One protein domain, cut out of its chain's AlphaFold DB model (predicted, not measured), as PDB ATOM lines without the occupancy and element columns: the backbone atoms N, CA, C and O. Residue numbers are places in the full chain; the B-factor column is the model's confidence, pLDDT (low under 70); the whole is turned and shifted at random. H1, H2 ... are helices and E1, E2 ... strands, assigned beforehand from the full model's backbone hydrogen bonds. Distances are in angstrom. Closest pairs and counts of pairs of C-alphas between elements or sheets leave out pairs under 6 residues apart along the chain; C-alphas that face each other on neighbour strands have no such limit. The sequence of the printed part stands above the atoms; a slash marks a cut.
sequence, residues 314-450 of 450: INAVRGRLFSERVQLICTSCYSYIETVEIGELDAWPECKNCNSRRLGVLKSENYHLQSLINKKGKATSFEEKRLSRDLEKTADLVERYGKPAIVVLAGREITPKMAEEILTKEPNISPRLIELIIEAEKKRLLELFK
ATOM      1  N   ILE A 314     -98.326 164.783 -50.522       78.44
ATOM      2  CA  ILE A 314     -97.041 165.162 -49.920       78.44
ATOM      3  C   ILE A 314     -95.887 164.435 -50.610       78.44
ATOM      4  O   ILE A 314     -94.895 165.064 -50.968       78.44
ATOM      5  N   ASN A 315     -96.010 163.127 -50.842       74.00
ATOM      6  CA  ASN A 315     -94.956 162.350 -51.490       74.00
ATOM      7  C   ASN A 315     -94.766 162.727 -52.966       74.00
ATOM      8  O   ASN A 315     -93.628 162.781 -53.423       74.00
ATOM      9  N   ALA A 316     -95.841 163.033 -53.695       74.50
ATOM     10  CA  ALA A 316     -95.770 163.476 -55.085       74.50
ATOM     11  C   ALA A 316     -95.087 164.847 -55.205       74.50
ATOM     12  O   ALA A 316     -94.189 165.029 -56.028       74.50
ATOM     13  N   VAL A 317     -95.458 165.804 -54.347       83.75
ATOM     14  CA  VAL A 317     -94.829 167.132 -54.315       83.75
ATOM     15  C   VAL A 317     -93.382 167.038 -53.848       83.75
ATOM     16  O   VAL A 317     -92.515 167.668 -54.446       83.75
ATOM     17  N   ARG A 318     -93.092 166.206 -52.844       87.19
ATOM     18  CA  ARG A 318     -91.718 165.920 -52.419       87.19
ATOM     19  C   ARG A 318     -90.893 165.337 -53.565       87.19
ATOM     20  O   ARG A 318     -89.799 165.830 -53.808       87.19
ATOM     21  N   GLY A 319     -91.416 164.336 -54.275       79.19
ATOM     22  CA  GLY A 319     -90.764 163.745 -55.443       79.19
ATOM     23  C   GLY A 319     -90.448 164.798 -56.502       79.19
ATOM     24  O   GLY A 319     -89.298 164.917 -56.912       79.19
ATOM     25  N   ARG A 320     -91.432 165.645 -56.842       93.00
ATOM     26  CA  ARG A 320     -91.243 166.778 -57.755       93.00
ATOM     27  C   ARG A 320     -90.119 167.701 -57.287       93.00
ATOM     28  O   ARG A 320     -89.181 167.908 -58.041       93.00
ATOM     29  N   LEU A 321     -90.199 168.232 -56.064       91.69
ATOM     30  CA  LEU A 321     -89.216 169.186 -55.532       91.69
ATOM     31  C   LEU A 321     -87.799 168.609 -55.503       91.69
ATOM     32  O   LEU A 321     -86.847 169.339 -55.736       91.69
ATOM     33  N   PHE A 322     -87.653 167.313 -55.222       89.62
ATOM     34  CA  PHE A 322     -86.348 166.658 -55.211       89.62
ATOM     35  C   PHE A 322     -85.812 166.423 -56.628       89.62
ATOM     36  O   PHE A 322     -84.608 166.528 -56.812       89.62
ATOM     37  N   SER A 323     -86.686 166.187 -57.612       87.50
ATOM     38  CA  SER A 323     -86.304 166.041 -59.026       87.50
ATOM     39  C   SER A 323     -86.045 167.362 -59.766       87.50
ATOM     40  O   SER A 323     -85.546 167.355 -60.891       87.50
ATOM     41  N   GLU A 324     -86.399 168.507 -59.171       89.19
ATOM     42  CA  GLU A 324     -86.104 169.814 -59.762       89.19
ATOM     43  C   GLU A 324     -84.588 170.052 -59.791       89.19
ATOM     44  O   GLU A 324     -83.858 169.725 -58.847       89.19
ATOM     45  N   ARG A 325     -84.117 170.675 -60.874       91.81
ATOM     46  CA  ARG A 325     -82.722 171.101 -61.012       91.81
ATOM     47  C   ARG A 325     -82.619 172.594 -60.754       91.81
ATOM     48  O   ARG A 325     -83.389 173.377 -61.301       91.81
ATOM     49  N   VAL A 326     -81.641 172.986 -59.949       93.31
ATOM     50  CA  VAL A 326     -81.360 174.392 -59.634       93.31
ATOM     51  C   VAL A 326     -79.913 174.728 -59.944       93.31
ATOM     52  O   VAL A 326     -79.034 173.869 -59.878       93.31
ATOM     53  N   GLN A 327     -79.665 175.993 -60.268       94.12
ATOM     54  CA  GLN A 327     -78.320 176.546 -60.350       94.12
ATOM     55  C   GLN A 327     -77.930 177.135 -58.997       94.12
ATOM     56  O   GLN A 327     -78.597 178.042 -58.495       94.12
ATOM     57  N   LEU A 328     -76.846 176.619 -58.423       95.19
ATOM     58  CA  LEU A 328     -76.216 177.146 -57.219       95.19
ATOM     59  C   LEU A 328     -75.033 178.023 -57.602       95.19
ATOM     60  O   LEU A 328     -74.179 177.606 -58.383       95.19
ATOM     61  N   ILE A 329     -74.973 179.229 -57.038       94.69
ATOM     62  CA  ILE A 329     -73.916 180.207 -57.309       94.69
ATOM     63  C   ILE A 329     -73.348 180.716 -55.995       94.69
ATOM     64  O   ILE A 329     -74.084 181.204 -55.144       94.69
ATOM     65  N   CYS A 330     -72.030 180.659 -55.827       95.62
ATOM     66  CA  CYS A 330     -71.412 181.195 -54.616       95.62
ATOM     67  C   CYS A 330     -71.413 182.729 -54.626       95.62
ATOM     68  O   CYS A 330     -70.746 183.331 -55.467       95.62
ATOM     69  N   THR A 331     -72.079 183.366 -53.659       94.44
ATOM     70  CA  THR A 331     -72.075 184.837 -53.529       94.44
ATOM     71  C   THR A 331     -70.859 185.369 -52.768       94.44
ATOM     72  O   THR A 331     -70.600 186.564 -52.767       94.44
ATOM     73  N   SER A 332     -70.034 184.498 -52.175       93.00
ATOM     74  CA  SER A 332     -68.776 184.923 -51.540       93.00
ATOM     75  C   SER A 332     -67.635 185.107 -52.539       93.00
ATOM     76  O   SER A 332     -66.914 186.097 -52.470       93.00
ATOM     77  N   CYS A 333     -67.433 184.152 -53.456       92.00
ATOM     78  CA  CYS A 333     -66.324 184.204 -54.415       92.00
ATOM     79  C   CYS A 333     -66.761 184.446 -55.864       92.00
ATOM     80  O   CYS A 333     -65.898 184.704 -56.706       92.00
ATOM     81  N   TYR A 334     -68.059 184.326 -56.178       91.62
ATOM     82  CA  TYR A 334     -68.614 184.432 -57.536       91.62
ATOM     83  C   TYR A 334     -67.881 183.581 -58.585       91.62
ATOM     84  O   TYR A 334     -67.911 183.893 -59.765       91.62
ATOM     85  N   SER A 335     -67.197 182.515 -58.162       89.94
ATOM     86  CA  SER A 335     -66.324 181.694 -59.018       89.94
ATOM     87  C   SER A 335     -66.760 180.226 -59.059       89.94
ATOM     88  O   SER A 335     -66.006 179.366 -59.497       89.94
ATOM     89  N   TYR A 336     -67.959 179.930 -58.559       92.19
ATOM     90  CA  TYR A 336     -68.536 178.592 -58.527       92.19
ATOM     91  C   TYR A 336     -69.990 178.664 -58.986       92.19
ATOM     92  O   TYR A 336     -70.758 179.483 -58.471       92.19
ATOM     93  N   ILE A 337     -70.317 177.814 -59.959       91.94
ATOM     94  CA  ILE A 337     -71.654 177.594 -60.506       91.94
ATOM     95  C   ILE A 337     -71.821 176.088 -60.660       91.94
ATOM     96  O   ILE A 337     -70.955 175.437 -61.246       91.94
ATOM     97  N   GLU A 338     -72.937 175.546 -60.198       91.75
ATOM     98  CA  GLU A 338     -73.283 174.151 -60.443       91.75
ATOM     99  C   GLU A 338     -74.786 174.009 -60.675       91.75
ATOM    100  O   GLU A 338     -75.587 174.571 -59.931       91.75
ATOM    101  N   THR A 339     -75.166 173.259 -61.713       93.25
ATOM    102  CA  THR A 339     -76.558 172.856 -61.945       93.25
ATOM    103  C   THR A 339     -76.752 171.452 -61.394       93.25
ATOM    104  O   THR A 339     -76.194 170.493 -61.928       93.25
ATOM    105  N   VAL A 340     -77.574 171.316 -60.362       92.88
ATOM    106  CA  VAL A 340     -77.692 170.078 -59.582       92.88
ATOM    107  C   VAL A 340     -79.152 169.743 -59.315       92.88
ATOM    108  O   VAL A 340     -79.986 170.639 -59.170       92.88
ATOM    109  N   GLU A 341     -79.465 168.450 -59.303       93.62
ATOM    110  CA  GLU A 341     -80.763 167.955 -58.856       93.62
ATOM    111  C   GLU A 341     -80.836 168.038 -57.331       93.62
ATOM    112  O   GLU A 341     -79.926 167.608 -56.620       93.62
ATOM    113  N   ILE A 342     -81.921 168.601 -56.803       92.75
ATOM    114  CA  ILE A 342     -82.034 168.860 -55.364       92.75
ATOM    115  C   ILE A 342     -81.927 167.566 -54.555       92.75
ATOM    116  O   ILE A 342     -81.375 167.566 -53.454       92.75
ATOM    117  N   GLY A 343     -82.414 166.446 -55.089       86.44
ATOM    118  CA  GLY A 343     -82.321 165.137 -54.459       86.44
ATOM    119  C   GLY A 343     -80.894 164.731 -54.103       86.44
ATOM    120  O   GLY A 343     -80.682 164.243 -52.992       86.44
ATOM    121  N   GLU A 344     -79.931 165.048 -54.965       91.06
ATOM    122  CA  GLU A 344     -78.520 164.655 -54.858       91.06
ATOM    123  C   GLU A 344     -77.689 165.574 -53.951       91.06
ATOM    124  O   GLU A 344     -76.562 165.238 -53.601       91.06
ATOM    125  N   LEU A 345     -78.232 166.725 -53.540       92.44
ATOM    126  CA  LEU A 345     -77.518 167.671 -52.682       92.44
ATOM    127  C   LEU A 345     -77.273 167.134 -51.269       92.44
ATOM    128  O   LEU A 345     -78.170 166.558 -50.644       92.44
ATOM    129  N   ASP A 346     -76.109 167.453 -50.715       92.44
ATOM    130  CA  ASP A 346     -75.828 167.273 -49.294       92.44
ATOM    131  C   ASP A 346     -76.741 168.149 -48.422       92.44
ATOM    132  O   ASP A 346     -77.308 169.148 -48.870       92.44
ATOM    133  N   ALA A 347     -76.878 167.794 -47.140       92.56
ATOM    134  CA  ALA A 347     -77.689 168.563 -46.191       92.56
ATOM    135  C   ALA A 347     -77.206 170.022 -46.044       92.56
ATOM    136  O   ALA A 347     -78.025 170.929 -45.889       92.56
ATOM    137  N   TRP A 348     -75.891 170.233 -46.139       95.25
ATOM    138  CA  TRP A 348     -75.224 171.532 -46.049       95.25
ATOM    139  C   TRP A 348     -74.299 171.720 -47.255       95.25
ATOM    140  O   TRP A 348     -73.113 171.412 -47.159       95.25
ATOM    141  N   PRO A 349     -74.829 172.171 -48.404       94.50
ATOM    142  CA  PRO A 349     -74.022 172.337 -49.603       94.50
ATOM    143  C   PRO A 349     -73.024 173.489 -49.445       94.50
ATOM    144  O   PRO A 349     -73.348 174.551 -48.910       94.50
ATOM    145  N   GLU A 350     -71.806 173.280 -49.943       95.81
ATOM    146  CA  GLU A 350     -70.687 174.218 -49.836       95.81
ATOM    147  C   GLU A 350     -70.078 174.505 -51.211       95.81
ATOM    148  O   GLU A 350     -70.063 173.670 -52.115       95.81
ATOM    149  N   CYS A 351     -69.557 175.718 -51.381       95.81
ATOM    150  CA  CYS A 351     -68.836 176.112 -52.582       95.81
ATOM    151  C   CYS A 351     -67.545 175.298 -52.729       95.81
ATOM    152  O   CYS A 351     -66.629 175.450 -51.926       95.81
ATOM    153  N   LYS A 352     -67.401 174.549 -53.827       92.69
ATOM    154  CA  LYS A 352     -66.206 173.729 -54.110       92.69
ATOM    155  C   LYS A 352     -64.909 174.534 -54.326       92.69
ATOM    156  O   LYS A 352     -63.844 173.942 -54.438       92.69
ATOM    157  N   ASN A 353     -64.988 175.867 -54.410       93.88
ATOM    158  CA  ASN A 353     -63.833 176.744 -54.637       93.88
ATOM    159  C   ASN A 353     -63.383 177.528 -53.386       93.88
ATOM    160  O   ASN A 353     -62.212 177.864 -53.265       93.88
ATOM    161  N   CYS A 354     -64.297 177.865 -52.467       94.44
ATOM    162  CA  CYS A 354     -63.963 178.644 -51.261       94.44
ATOM    163  C   CYS A 354     -64.594 178.126 -49.962       94.44
ATOM    164  O   CYS A 354     -64.486 178.793 -48.936       94.44
ATOM    165  N   ASN A 355     -65.273 176.977 -50.002       93.50
ATOM    166  CA  ASN A 355     -65.965 176.333 -48.878       93.50
ATOM    167  C   ASN A 355     -67.051 177.193 -48.201       93.50
ATOM    168  O   ASN A 355     -67.521 176.880 -47.112       93.50
ATOM    169  N   SER A 356     -67.480 178.287 -48.836       94.94
ATOM    170  CA  SER A 356     -68.587 179.104 -48.339       94.94
ATOM    171  C   SER A 356     -69.929 178.395 -48.526       94.94
ATOM    172  O   SER A 356     -70.192 177.829 -49.590       94.94
ATOM    173  N   ARG A 357     -70.809 178.505 -47.526       94.62
ATOM    174  CA  ARG A 357     -72.213 178.053 -47.575       94.62
ATOM    175  C   ARG A 357     -73.161 179.082 -48.187       94.62
ATOM    176  O   ARG A 357     -74.343 178.801 -48.374       94.62
ATOM    177  N   ARG A 358     -72.657 180.273 -48.528       96.44
ATOM    178  CA  ARG A 358     -73.431 181.337 -49.179       96.44
ATOM    179  C   ARG A 358     -73.638 181.021 -50.655       96.44
ATOM    180  O   ARG A 358     -72.911 181.508 -51.528       96.44
ATOM    181  N   LEU A 359     -74.613 180.157 -50.917       97.19
ATOM    182  CA  LEU A 359     -74.987 179.702 -52.251       97.19
ATOM    183  C   LEU A 359     -76.348 180.287 -52.638       97.19
ATOM    184  O   LEU A 359     -77.382 179.892 -52.104       97.19
ATOM    185  N   GLY A 360     -76.348 181.234 -53.573       96.06
ATOM    186  CA  GLY A 360     -77.563 181.755 -54.188       96.06
ATOM    187  C   GLY A 360     -78.196 180.711 -55.105       96.06
ATOM    188  O   GLY A 360     -77.487 179.927 -55.736       96.06
ATOM    189  N   VAL A 361     -79.528 180.707 -55.180       95.75
ATOM    190  CA  VAL A 361     -80.311 179.689 -55.897       95.75
ATOM    191  C   VAL A 361     -81.072 180.326 -57.056       95.75
ATOM    192  O   VAL A 361     -81.826 181.280 -56.859       95.75
ATOM    193  N   LEU A 362     -80.931 179.762 -58.257       91.69
ATOM    194  CA  LEU A 362     -81.716 180.118 -59.442       91.69
ATOM    195  C   LEU A 362     -82.457 178.894 -59.994       91.69
ATOM    196  O   LEU A 362     -81.877 177.824 -60.154       91.69
ATOM    197  N   LYS A 363     -83.748 179.070 -60.305       82.94
ATOM    198  CA  LYS A 363     -84.614 178.028 -60.899       82.94
ATOM    199  C   LYS A 363     -84.417 177.850 -62.395       82.94
ATOM    200  O   LYS A 363     -84.668 176.785 -62.938       82.94
ATOM    201  N   SER A 364     -84.061 178.931 -63.068       79.62
ATOM    202  CA  SER A 364     -83.982 179.007 -64.514       79.62
ATOM    203  C   SER A 364     -82.766 179.821 -64.904       79.62
ATOM    204  O   SER A 364     -82.307 180.689 -64.154       79.62
ATOM    205  N   GLU A 365     -82.237 179.515 -66.083       76.44
ATOM    206  CA  GLU A 365     -81.080 180.217 -66.614       76.44
ATOM    207  C   GLU A 365     -81.374 181.712 -66.736       76.44
ATOM    208  O   GLU A 365     -82.427 182.136 -67.219       76.44
ATOM    209  N   ASN A 366     -80.421 182.526 -66.290       80.94
ATOM    210  CA  ASN A 366     -80.502 183.970 -66.396       80.94
ATOM    211  C   ASN A 366     -79.364 184.481 -67.280       80.94
ATOM    212  O   ASN A 366     -78.189 184.296 -66.963       80.94
ATOM    213  N   TYR A 367     -79.714 185.164 -68.368       81.25
ATOM    214  CA  TYR A 367     -78.758 185.693 -69.343       81.25
ATOM    215  C   TYR A 367     -77.742 186.681 -68.742       81.25
ATOM    216  O   TYR A 367     -76.625 186.797 -69.245       81.25
ATOM    217  N   HIS A 368     -78.078 187.346 -67.631       83.00
ATOM    218  CA  HIS A 368     -77.168 188.256 -66.925       83.00
ATOM    219  C   HIS A 368     -76.186 187.552 -65.987       83.00
ATOM    220  O   HIS A 368     -75.245 188.187 -65.511       83.00
ATOM    221  N   LEU A 369     -76.372 186.257 -65.707       83.94
ATOM    222  CA  LEU A 369     -75.578 185.537 -64.710       83.94
ATOM    223  C   LEU A 369     -74.092 185.488 -65.084       83.94
ATOM    224  O   LEU A 369     -73.239 185.796 -64.257       83.94
ATOM    225  N   GLN A 370     -73.789 185.179 -66.347       84.19
ATOM    226  CA  GLN A 370     -72.409 185.118 -66.845       84.19
ATOM    227  C   GLN A 370     -71.706 186.478 -66.750       84.19
ATOM    228  O   GLN A 370     -70.563 186.571 -66.303       84.19
ATOM    229  N   SER A 371     -72.412 187.559 -67.105       85.44
ATOM    230  CA  SER A 371     -71.893 188.928 -66.977       85.44
ATOM    231  C   SER A 371     -71.601 189.285 -65.518       85.44
ATOM    232  O   SER A 371     -70.527 189.808 -65.205       85.44
ATOM    233  N   LEU A 372     -72.520 188.950 -64.606       85.69
ATOM    234  CA  LEU A 372     -72.366 189.205 -63.176       85.69
ATOM    235  C   LEU A 372     -71.164 188.451 -62.581       85.69
ATOM    236  O   LEU A 372     -70.429 189.002 -61.760       85.69
ATOM    237  N   ILE A 373     -70.934 187.219 -63.030       86.19
ATOM    238  CA  ILE A 373     -69.828 186.357 -62.592       86.19
ATOM    239  C   ILE A 373     -68.480 186.858 -63.106       86.19
ATOM    240  O   ILE A 373     -67.552 187.021 -62.315       86.19
ATOM    241  N   ASN A 374     -68.389 187.230 -64.386       85.31
ATOM    242  CA  ASN A 374     -67.175 187.828 -64.956       85.31
ATOM    243  C   ASN A 374     -66.765 189.119 -64.229       85.31
ATOM    244  O   ASN A 374     -65.580 189.420 -64.084       85.31
ATOM    245  N   LYS A 375     -67.747 189.870 -63.718       86.12
ATOM    246  CA  LYS A 375     -67.542 191.085 -62.917       86.12
ATOM    247  C   LYS A 375     -67.345 190.806 -61.420       86.12
ATOM    248  O   LYS A 375     -67.311 191.754 -60.633       86.12
ATOM    249  N   LYS A 376     -67.219 189.538 -61.009       83.94
ATOM    250  CA  LYS A 376     -67.087 189.095 -59.609       83.94
ATOM    251  C   LYS A 376     -68.158 189.703 -58.692       83.94
ATOM    252  O   LYS A 376     -67.842 190.253 -57.640       83.94
ATOM    253  N   GLY A 377     -69.413 189.692 -59.139       77.88
ATOM    254  CA  GLY A 377     -70.553 190.220 -58.384       77.88
ATOM    255  C   GLY A 377     -70.770 191.734 -58.489       77.88
ATOM    256  O   GLY A 377     -71.772 192.239 -57.980       77.88
ATOM    257  N   LYS A 378     -69.896 192.486 -59.182       85.31
ATOM    258  CA  LYS A 378     -70.071 193.936 -59.388       85.31
ATOM    259  C   LYS A 378     -71.150 194.222 -60.434       85.31
ATOM    260  O   LYS A 378     -70.872 194.362 -61.623       85.31
ATOM    261  N   ALA A 379     -72.387 194.328 -59.963       84.00
ATOM    262  CA  ALA A 379     -73.548 194.635 -60.784       84.00
ATOM    263  C   ALA A 379     -73.554 196.091 -61.283       84.00
ATOM    264  O   ALA A 379     -73.535 197.044 -60.499       84.00
ATOM    265  N   THR A 380     -73.635 196.260 -62.600       85.00
ATOM    266  CA  THR A 380     -73.614 197.563 -63.281       85.00
ATOM    267  C   THR A 380     -74.986 197.964 -63.817       85.00
ATOM    268  O   THR A 380     -75.395 199.108 -63.605       85.00
ATOM    269  N   SER A 381     -75.730 197.036 -64.430       87.31
ATOM    270  CA  SER A 381     -77.089 197.292 -64.926       87.31
ATOM    271  C   SER A 381     -78.148 197.173 -63.824       87.31
ATOM    272  O   SER A 381     -77.896 196.648 -62.735       87.31
ATOM    273  N   PHE A 382     -79.354 197.679 -64.092       86.19
ATOM    274  CA  PHE A 382     -80.484 197.548 -63.169       86.19
ATOM    275  C   PHE A 382     -80.863 196.073 -62.953       86.19
ATOM    276  O   PHE A 382     -81.096 195.643 -61.822       86.19
ATOM    277  N   GLU A 383     -80.846 195.282 -64.022       85.25
ATOM    278  CA  GLU A 383     -81.147 193.856 -64.022       85.25
ATOM    279  C   GLU A 383     -80.076 193.045 -63.281       85.25
ATOM    280  O   GLU A 383     -80.425 192.188 -62.471       85.25
ATOM    281  N   GLU A 384     -78.787 193.356 -63.471       87.00
ATOM    282  CA  GLU A 384     -77.685 192.736 -62.719       87.00
ATOM    283  C   GLU A 384     -77.802 193.046 -61.221       87.00
ATOM    284  O   GLU A 384     -77.567 192.175 -60.384       87.00
ATOM    285  N   LYS A 385     -78.191 194.280 -60.862       88.94
ATOM    286  CA  LYS A 385     -78.377 194.679 -59.457       88.94
ATOM    287  C   LYS A 385     -79.544 193.936 -58.818       88.94
ATOM    288  O   LYS A 385     -79.456 193.556 -57.651       88.94
ATOM    289  N   ARG A 386     -80.627 193.721 -59.570       87.69
ATOM    290  CA  ARG A 386     -81.775 192.925 -59.122       87.69
ATOM    291  C   ARG A 386     -81.385 191.459 -58.931       87.69
ATOM    292  O   ARG A 386     -81.633 190.922 -57.858       87.69
ATOM    293  N   LEU A 387     -80.713 190.864 -59.917       88.94
ATOM    294  CA  LEU A 387     -80.233 189.484 -59.852       88.94
ATOM    295  C   LEU A 387     -79.274 189.270 -58.676       88.94
ATOM    296  O   LEU A 387     -79.456 188.337 -57.904       88.94
ATOM    297  N   SER A 388     -78.291 190.157 -58.503       89.88
ATOM    298  CA  SER A 388     -77.342 190.107 -57.386       89.88
ATOM    299  C   SER A 388     -78.060 190.170 -56.032       89.88
ATOM    300  O   SER A 388     -77.795 189.357 -55.152       89.88
ATOM    301  N   ARG A 389     -79.055 191.056 -55.886       90.50
ATOM    302  CA  ARG A 389     -79.859 191.156 -54.659       90.50
ATOM    303  C   ARG A 389     -80.671 189.889 -54.375       90.50
ATOM    304  O   ARG A 389     -80.792 189.505 -53.215       90.50
ATOM    305  N   ASP A 390     -81.249 189.268 -55.398       90.12
ATOM    306  CA  ASP A 390     -82.020 188.031 -55.237       90.12
ATOM    307  C   ASP A 390     -81.102 186.836 -54.914       90.12
ATOM    308  O   ASP A 390     -81.436 186.014 -54.056       90.12
ATOM    309  N   LEU A 391     -79.905 186.784 -55.511       93.00
ATOM    310  CA  LEU A 391     -78.871 185.801 -55.177       93.00
ATOM    311  C   LEU A 391     -78.400 185.935 -53.728       93.00
ATOM    312  O   LEU A 391     -78.328 184.928 -53.035       93.00
ATOM    313  N   GLU A 392     -78.139 187.149 -53.240       94.38
ATOM    314  CA  GLU A 392     -77.726 187.350 -51.844       94.38
ATOM    315  C   GLU A 392     -78.819 186.931 -50.857       94.38
ATOM    316  O   GLU A 392     -78.546 186.230 -49.888       94.38
ATOM    317  N   LYS A 393     -80.083 187.269 -51.139       95.56
ATOM    318  CA  LYS A 393     -81.212 186.855 -50.289       95.56
ATOM    319  C   LYS A 393     -81.382 185.343 -50.234       95.56
ATOM    320  O   LYS A 393     -81.702 184.800 -49.184       95.56
ATOM    321  N   THR A 394     -81.231 184.662 -51.368       96.69
ATOM    322  CA  THR A 394     -81.325 183.197 -51.399       96.69
ATOM    323  C   THR A 394     -80.111 182.553 -50.736       96.69
ATOM    324  O   THR A 394     -80.289 181.612 -49.968       96.69
ATOM    325  N   ALA A 395     -78.912 183.115 -50.920       96.94
ATOM    326  CA  ALA A 395     -77.696 182.681 -50.240       96.94
ATOM    327  C   ALA A 395     -77.803 182.796 -48.715       96.94
ATOM    328  O   ALA A 395     -77.414 181.863 -48.019       96.94
ATOM    329  N   ASP A 396     -78.399 183.876 -48.197       97.19
ATOM    330  CA  ASP A 396     -78.663 184.043 -46.761       97.19
ATOM    331  C   ASP A 396     -79.570 182.938 -46.198       97.19
ATOM    332  O   ASP A 396     -79.451 182.571 -45.028       97.19
ATOM    333  N   LEU A 397     -80.514 182.429 -46.995       97.06
ATOM    334  CA  LEU A 397     -81.395 181.337 -46.577       97.06
ATOM    335  C   LEU A 397     -80.672 179.993 -46.618       97.06
ATOM    336  O   LEU A 397     -80.816 179.205 -45.687       97.06
ATOM    337  N   VAL A 398     -79.874 179.737 -47.655       97.31
ATOM    338  CA  VAL A 398     -79.090 178.497 -47.763       97.31
ATOM    339  C   VAL A 398     -78.018 178.426 -46.678       97.31
ATOM    340  O   VAL A 398     -77.840 177.373 -46.074       97.31
ATOM    341  N   GLU A 399     -77.366 179.538 -46.349       96.94
ATOM    342  CA  GLU A 399     -76.388 179.585 -45.258       96.94
ATOM    343  C   GLU A 399     -77.025 179.275 -43.894       96.94
ATOM    344  O   GLU A 399     -76.421 178.582 -43.077       96.94
ATOM    345  N   ARG A 400     -78.259 179.747 -43.658       96.12
ATOM    346  CA  ARG A 400     -78.985 179.544 -42.392       96.12
ATOM    347  C   ARG A 400     -79.645 178.169 -42.271       96.12
ATOM    348  O   ARG A 400     -79.628 177.593 -41.187       96.12
ATOM    349  N   TYR A 401     -80.240 177.660 -43.349       96.69
ATOM    350  CA  TYR A 401     -81.110 176.476 -43.310       96.69
ATOM    351  C   TYR A 401     -80.617 175.300 -44.165       96.69
ATOM    352  O   TYR A 401     -81.198 174.224 -44.084       96.69
ATOM    353  N   GLY A 402     -79.580 175.465 -44.989       96.38
ATOM    354  CA  GLY A 402     -79.027 174.400 -45.832       96.38
ATOM    355  C   GLY A 402     -79.982 173.925 -46.933       96.38
ATOM    356  O   GLY A 402     -80.734 174.706 -47.522       96.38
ATOM    357  N   LYS A 403     -79.972 172.616 -47.213       96.88
ATOM    358  CA  LYS A 403     -80.831 171.961 -48.218       96.88
ATOM    359  C   LYS A 403     -82.334 172.282 -48.085       96.88
ATOM    360  O   LYS A 403     -82.949 172.515 -49.126       96.88
ATOM    361  N   PRO A 404     -82.949 172.346 -46.881       97.31
ATOM    362  CA  PRO A 404     -84.325 172.820 -46.719       97.31
ATOM    363  C   PRO A 404     -84.635 174.137 -47.444       97.31
ATOM    364  O   PRO A 404     -85.678 174.235 -48.091       97.31
ATOM    365  N   ALA A 405     -83.727 175.123 -47.416       97.12
ATOM    366  CA  ALA A 405     -83.941 176.387 -48.121       97.12
ATOM    367  C   ALA A 405     -84.029 176.197 -49.632       97.12
ATOM    368  O   ALA A 405     -84.879 176.803 -50.277       97.12
ATOM    369  N   ILE A 406     -83.191 175.326 -50.191       97.00
ATOM    370  CA  ILE A 406     -83.181 175.017 -51.622       97.00
ATOM    371  C   ILE A 406     -84.486 174.311 -52.021       97.00
ATOM    372  O   ILE A 406     -85.091 174.676 -53.027       97.00
ATOM    373  N   VAL A 407     -84.972 173.374 -51.195       96.69
ATOM    374  CA  VAL A 407     -86.259 172.682 -51.400       96.69
ATOM    375  C   VAL A 407     -87.427 173.671 -51.412       96.69
ATOM    376  O   VAL A 407     -88.258 173.624 -52.315       96.69
ATOM    377  N   VAL A 408     -87.494 174.585 -50.438       96.88
ATOM    378  CA  VAL A 408     -88.557 175.604 -50.384       96.88
ATOM    379  C   VAL A 408     -88.443 176.561 -51.564       96.88
ATOM    380  O   VAL A 408     -89.439 176.859 -52.221       96.88
ATOM    381  N   LEU A 409     -87.226 177.020 -51.866       95.38
ATOM    382  CA  LEU A 409     -86.990 177.923 -52.980       95.38
ATOM    383  C   LEU A 409     -87.381 177.286 -54.304       95.38
ATOM    384  O   LEU A 409     -87.855 178.035 -55.139       95.38
ATOM    385  N   ALA A 410     -87.287 175.965 -54.488       93.62
ATOM    386  CA  ALA A 410     -87.728 175.260 -55.696       93.62
ATOM    387  C   ALA A 410     -89.252 175.246 -55.914       93.62
ATOM    388  O   ALA A 410     -89.712 174.974 -57.025       93.62
ATOM    389  N   GLY A 411     -90.052 175.584 -54.897       91.50
ATOM    390  CA  GLY A 411     -91.505 175.664 -55.039       91.50
ATOM    391  C   GLY A 411     -91.944 176.716 -56.063       91.50
ATOM    392  O   GLY A 411     -91.314 177.760 -56.239       91.50
ATOM    393  N   ARG A 412     -93.032 176.457 -56.783       88.56
ATOM    394  CA  ARG A 412     -93.523 177.304 -57.881       88.56
ATOM    395  C   ARG A 412     -93.911 178.686 -57.370       88.56
ATOM    396  O   ARG A 412     -94.647 178.811 -56.400       88.56
ATOM    397  N   GLU A 413     -93.403 179.729 -58.025       88.25
ATOM    398  CA  GLU A 413     -93.688 181.129 -57.669       88.25
ATOM    399  C   GLU A 413     -93.352 181.524 -56.211       88.25
ATOM    400  O   GLU A 413     -93.788 182.568 -55.724       88.25
ATOM    401  N   ILE A 414     -92.535 180.730 -55.506       91.31
ATOM    402  CA  ILE A 414     -92.049 181.077 -54.167       91.31
ATOM    403  C   ILE A 414     -90.936 182.122 -54.274       91.31
ATOM    404  O   ILE A 414     -89.926 181.915 -54.952       91.31
ATOM    405  N   THR A 415     -91.132 183.245 -53.578       91.56
ATOM    406  CA  THR A 415     -90.148 184.331 -53.455       91.56
ATOM    407  C   THR A 415     -89.222 184.110 -52.252       91.56
ATOM    408  O   THR A 415     -89.620 183.425 -51.307       91.56
ATOM    409  N   PRO A 416     -88.029 184.741 -52.198       92.69
ATOM    410  CA  PRO A 416     -87.131 184.613 -51.045       92.69
ATOM    411  C   PRO A 416     -87.788 184.996 -49.712       92.69
ATOM    412  O   PRO A 416     -87.565 184.344 -48.701       92.69
ATOM    413  N   LYS A 417     -88.666 186.008 -49.716       92.94
ATOM    414  CA  LYS A 417     -89.402 186.420 -48.514       92.94
ATOM    415  C   LYS A 417     -90.356 185.324 -48.023       92.94
ATOM    416  O   LYS A 417     -90.393 185.028 -46.837       92.94
ATOM    417  N   MET A 418     -91.103 184.703 -48.935       93.00
ATOM    418  CA  MET A 418     -92.002 183.594 -48.590       93.00
ATOM    419  C   MET A 418     -91.221 182.371 -48.114       93.00
ATOM    420  O   MET A 418     -91.642 181.701 -47.177       93.00
ATOM    421  N   ALA A 419     -90.076 182.094 -48.742       95.69
ATOM    422  CA  ALA A 419     -89.205 181.014 -48.309       95.69
ATOM    423  C   ALA A 419     -88.728 181.228 -46.866       95.69
ATOM    424  O   ALA A 419     -88.788 180.299 -46.069       95.69
ATOM    425  N   GLU A 420     -88.351 182.457 -46.499       95.94
ATOM    426  CA  GLU A 420     -88.001 182.808 -45.119       95.94
ATOM    427  C   GLU A 420     -89.172 182.586 -44.146       95.94
ATOM    428  O   GLU A 420     -88.986 181.984 -43.088       95.94
ATOM    429  N   GLU A 421     -90.393 182.994 -44.512       95.06
ATOM    430  CA  GLU A 421     -91.603 182.785 -43.697       95.06
ATOM    431  C   GLU A 421     -91.920 181.296 -43.474       95.06
ATOM    432  O   GLU A 421     -92.324 180.908 -42.376       95.06
ATOM    433  N   ILE A 422     -91.730 180.455 -44.497       96.56
ATOM    434  CA  ILE A 422     -91.931 178.999 -44.415       96.56
ATOM    435  C   ILE A 422     -90.852 178.360 -43.532       96.56
ATOM    436  O   ILE A 422     -91.184 177.631 -42.598       96.56
ATOM    437  N   LEU A 423     -89.577 178.671 -43.781       96.38
ATOM    438  CA  LEU A 423     -88.433 178.085 -43.068       96.38
ATOM    439  C   LEU A 423     -88.387 178.484 -41.590       96.38
ATOM    440  O   LEU A 423     -87.949 177.702 -40.752       96.38
ATOM    441  N   THR A 424     -88.891 179.674 -41.252       95.44
ATOM    442  CA  THR A 424     -89.026 180.109 -39.852       95.44
ATOM    443  C   THR A 424     -90.040 179.247 -39.090       95.44
ATOM    444  O   THR A 424     -89.888 179.034 -37.889       95.44
ATOM    445  N   LYS A 425     -91.080 178.740 -39.769       94.25
ATOM    446  CA  LYS A 425     -92.087 177.850 -39.165       94.25
ATOM    447  C   LYS A 425     -91.609 176.403 -39.091       94.25
ATOM    448  O   LYS A 425     -91.905 175.723 -38.113       94.25
ATOM    449  N   GLU A 426     -90.929 175.936 -40.132       95.81
ATOM    450  CA  GLU A 426     -90.412 174.576 -40.228       95.81
ATOM    451  C   GLU A 426     -89.037 174.592 -40.922       95.81
ATOM    452  O   GLU A 426     -88.969 174.752 -42.141       95.81
ATOM    453  N   PRO A 427     -87.928 174.449 -40.176       92.94
ATOM    454  CA  PRO A 427     -86.585 174.539 -40.745       92.94
ATOM    455  C   PRO A 427     -86.095 173.217 -41.353       92.94
ATOM    456  O   PRO A 427     -85.108 173.216 -42.082       92.94
ATOM    457  N   ASN A 428     -86.751 172.087 -41.058       92.75
ATOM    458  CA  ASN A 428     -86.305 170.758 -41.477       92.75
ATOM    459  C   ASN A 428     -87.170 170.199 -42.609       92.75
ATOM    460  O   ASN A 428     -88.365 170.472 -42.693       92.75
ATOM    461  N   ILE A 429     -86.598 169.329 -43.450       91.00
ATOM    462  CA  ILE A 429     -87.369 168.636 -44.493       91.00
ATOM    463  C   ILE A 429     -88.282 167.589 -43.845       91.00
ATOM    464  O   ILE A 429     -87.891 166.445 -43.611       91.00
ATOM    465  N   SER A 430     -89.518 167.996 -43.577       90.06
ATOM    466  CA  SER A 430     -90.576 167.182 -42.984       90.06
ATOM    467  C   SER A 430     -91.832 167.200 -43.871       90.06
ATOM    468  O   SER A 430     -91.953 168.062 -44.741       90.06
ATOM    469  N   PRO A 431     -92.794 166.277 -43.674       83.94
ATOM    470  CA  PRO A 431     -94.102 166.355 -44.335       83.94
ATOM    471  C   PRO A 431     -94.764 167.733 -44.180       83.94
ATOM    472  O   PRO A 431     -95.258 168.289 -45.157       83.94
ATOM    473  N   ARG A 432     -94.637 168.337 -42.991       89.19
ATOM    474  CA  ARG A 432     -95.145 169.675 -42.674       89.19
ATOM    475  C   ARG A 432     -94.478 170.783 -43.493       89.19
ATOM    476  O   ARG A 432     -95.148 171.726 -43.897       89.19
ATOM    477  N   LEU A 433     -93.175 170.675 -43.780       93.75
ATOM    478  CA  LEU A 433     -92.503 171.621 -44.680       93.75
ATOM    479  C   LEU A 433     -93.132 171.579 -46.076       93.75
ATOM    480  O   LEU A 433     -93.392 172.619 -46.675       93.75
ATOM    481  N   ILE A 434     -93.389 170.370 -46.582       93.31
ATOM    482  CA  ILE A 434     -93.990 170.167 -47.902       93.31
ATOM    483  C   ILE A 434     -95.424 170.712 -47.935       93.31
ATOM    484  O   ILE A 434     -95.790 171.368 -48.904       93.31
ATOM    485  N   GLU A 435     -96.209 170.517 -46.873       88.38
ATOM    486  CA  GLU A 435     -97.543 171.121 -46.724       88.38
ATOM    487  C   GLU A 435     -97.491 172.652 -46.817       88.38
ATOM    488  O   GLU A 435     -98.215 173.246 -47.615       88.38
ATOM    489  N   LEU A 436     -96.577 173.293 -46.080       92.69
ATOM    490  CA  LEU A 436     -96.405 174.750 -46.115       92.69
ATOM    491  C   LEU A 436     -96.004 175.261 -47.509       92.69
ATOM    492  O   LEU A 436     -96.453 176.329 -47.928       92.69
ATOM    493  N   ILE A 437     -95.184 174.501 -48.245       93.50
ATOM    494  CA  ILE A 437     -94.844 174.808 -49.641       93.50
ATOM    495  C   ILE A 437     -96.095 174.720 -50.526       93.50
ATOM    496  O   ILE A 437     -96.353 175.641 -51.298       93.50
ATOM    497  N   ILE A 438     -96.899 173.657 -50.399       87.81
ATOM    498  CA  ILE A 438     -98.138 173.470 -51.176       87.81
ATOM    499  C   ILE A 438     -99.118 174.622 -50.930       87.81
ATOM    500  O   ILE A 438     -99.676 175.177 -51.880       87.81
ATOM    501  N   GLU A 439     -99.320 175.009 -49.670       87.50
ATOM    502  CA  GLU A 439    -100.185 176.134 -49.304       87.50
ATOM    503  C   GLU A 439     -99.702 177.452 -49.921       87.50
ATOM    504  O   GLU A 439    -100.504 178.225 -50.457       87.50
ATOM    505  N   ALA A 440     -98.391 177.696 -49.888       90.12
ATOM    506  CA  ALA A 440     -97.785 178.888 -50.465       90.12
ATOM    507  C   ALA A 440     -97.922 178.932 -51.997       90.12
ATOM    508  O   ALA A 440     -98.313 179.968 -52.542       90.12
ATOM    509  N   GLU A 441     -97.673 177.812 -52.687       89.50
ATOM    510  CA  GLU A 441     -97.883 177.682 -54.137       89.50
ATOM    511  C   GLU A 441     -99.352 177.945 -54.505       89.50
ATOM    512  O   GLU A 441     -99.641 178.716 -55.425       89.50
ATOM    513  N   LYS A 442    -100.293 177.359 -53.749       82.75
ATOM    514  CA  LYS A 442    -101.737 177.542 -53.954       82.75
ATOM    515  C   LYS A 442    -102.143 179.003 -53.799       82.75
ATOM    516  O   LYS A 442    -102.842 179.541 -54.658       82.75
ATOM    517  N   LYS A 443    -101.698 179.661 -52.725       83.88
ATOM    518  CA  LYS A 443    -101.992 181.078 -52.479       83.88
ATOM    519  C   LYS A 443    -101.490 181.951 -53.628       83.88
ATOM    520  O   LYS A 443    -102.211 182.835 -54.083       83.88
ATOM    521  N   ARG A 444    -100.289 181.671 -54.138       82.38
ATOM    522  CA  ARG A 444     -99.683 182.475 -55.199       82.38
ATOM    523  C   ARG A 444    -100.354 182.284 -56.553       82.38
ATOM    524  O   ARG A 444    -100.582 183.261 -57.259       82.38
ATOM    525  N   LEU A 445    -100.732 181.049 -56.881       75.81
ATOM    526  CA  LEU A 445    -101.577 180.760 -58.039       75.81
ATOM    527  C   LEU A 445    -102.868 181.585 -57.992       75.81
ATOM    528  O   LEU A 445    -103.205 182.231 -58.976       75.81
ATOM    529  N   LEU A 446    -103.555 181.632 -56.846       73.75
ATOM    530  CA  LEU A 446    -104.792 182.409 -56.694       73.75
ATOM    531  C   LEU A 446    -104.587 183.923 -56.864       73.75
ATOM    532  O   LEU A 446    -105.460 184.592 -57.410       73.75
ATOM    533  N   GLU A 447    -103.454 184.465 -56.417       77.75
ATOM    534  CA  GLU A 447    -103.111 185.884 -56.591       77.75
ATOM    535  C   GLU A 447    -102.803 186.258 -58.046       77.75
ATOM    536  O   GLU A 447    -103.042 187.395 -58.428       77.75
ATOM    537  N   LEU A 448    -102.278 185.328 -58.851       69.75
ATOM    538  CA  LEU A 448    -101.939 185.563 -60.261       69.75
ATOM    539  C   LEU A 448    -103.154 185.518 -61.202       69.75
ATOM    540  O   LEU A 448    -103.058 185.976 -62.337       69.75
ATOM    541  N   PHE A 449    -104.272 184.939 -60.753       57.81
ATOM    542  CA  PHE A 449    -105.522 184.842 -61.519       57.81
ATOM    543  C   PHE A 449    -106.582 185.884 -61.114       57.81
ATOM    544  O   PHE A 449    -107.687 185.851 -61.660       57.81
ATOM    545  N   LYS A 450    -106.262 186.779 -60.173       46.59
ATOM    546  CA  LYS A 450    -106.994 188.031 -59.929       46.59
ATOM    547  C   LYS A 450    -106.344 189.152 -60.722       46.59
ATOM    548  O   LYS A 450    -107.107 190.020 -61.195       46.59
TER     549      LYS A 450
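This is residues 314 to 450 of the 450 residues of the protein "DEAD_assoc domain-containing protein" of Nitrososphaeria archaeon (UniProt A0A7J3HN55). A small three-stranded sheet has the long helix H3 standing up from one face, over edge strand E3, and the short H4 on the opposite face. H5 packs on H3 and H4, and H6 packs on H5 farther from the sheet; H1 makes a corner with the first part of H6, while H2 meets the first part of H3 at the far end of the body. The 137 printed residues run H1 E1 E2 E3 H2 H3 H4 H5 H6, six named helices and three named strands; the sheet, in the order E2 - E1 - E3, is antiparallel and the class is mostly helix. The whole is compact, with a radius of gyration of the C-alphas of 14.7 A and spans of 40 by 37 by 24 A.

H1, residues 314 to 323, touches H6, residues 431 to 448, about perpendicular at 81 degrees; their closest C-alphas, of Ile 314 and Ile 434, are 6.2 A apart, and H6 touches H1 with residues 431 to 438 alone. E1, residues 325 to 330, and E2, residues 337 to 341, form an antiparallel hairpin, with N 328 and O 338 at 2.8 A. E3, residues 359 to 362, is antiparallel to E1, with N 360 and O 329 at 2.8 A. H2, residues 369 to 374, only grazes the sheet with residues 369 to 373. It touches H3, residues 382 to 401, about perpendicular at 88 degrees, the closest C-alphas being those of Leu 372 and Glu 384, 6.4 A apart. H3 lies over E3 at a height over the sheet of 5.4 A; the C-alphas of Gly 360 and Ala 395, the closest, are 4.1 A apart. H4, residues 403 to 409, forms a helical hairpin with H3, at a steep tilt of 41 degrees, opposite ways, closest at the C-alphas of Val 398 and Ala 405, 5.3 A. H5, residues 416 to 425, touches H3 at a shallow tilt of 13 degrees, the same way, closest at the C-alphas of Thr 394 and Pro 416, 6.0 A. H5 and H6 form a helical hairpin, opposite ways at 35.4 degrees, only just steep, closest at the C-alphas of Ile 422 and Leu 436, 6.4 A. In H1, H2, H3, H4 and H6 every O i to N i+4 pair is within hydrogen-bond range; in H5, 5 of 6 are.

H1 begins at C-alpha 314, (-97.041, 165.162, -49.920). From first to last C-alpha, E1 is 16.5 A, H3 29.0 A and H6 26.2 A long. H6 ends at C-alpha 448, (-101.939, 185.563, -60.261).

The C-alphas of Asn 353 and Lys 450, the two farthest apart, are 44.9 A apart. The printed part has no cut; the long link is E2 to E3, 17 residues. Mean pLDDT of the printed part is 89.7, and residues 448 to 450 are under 70.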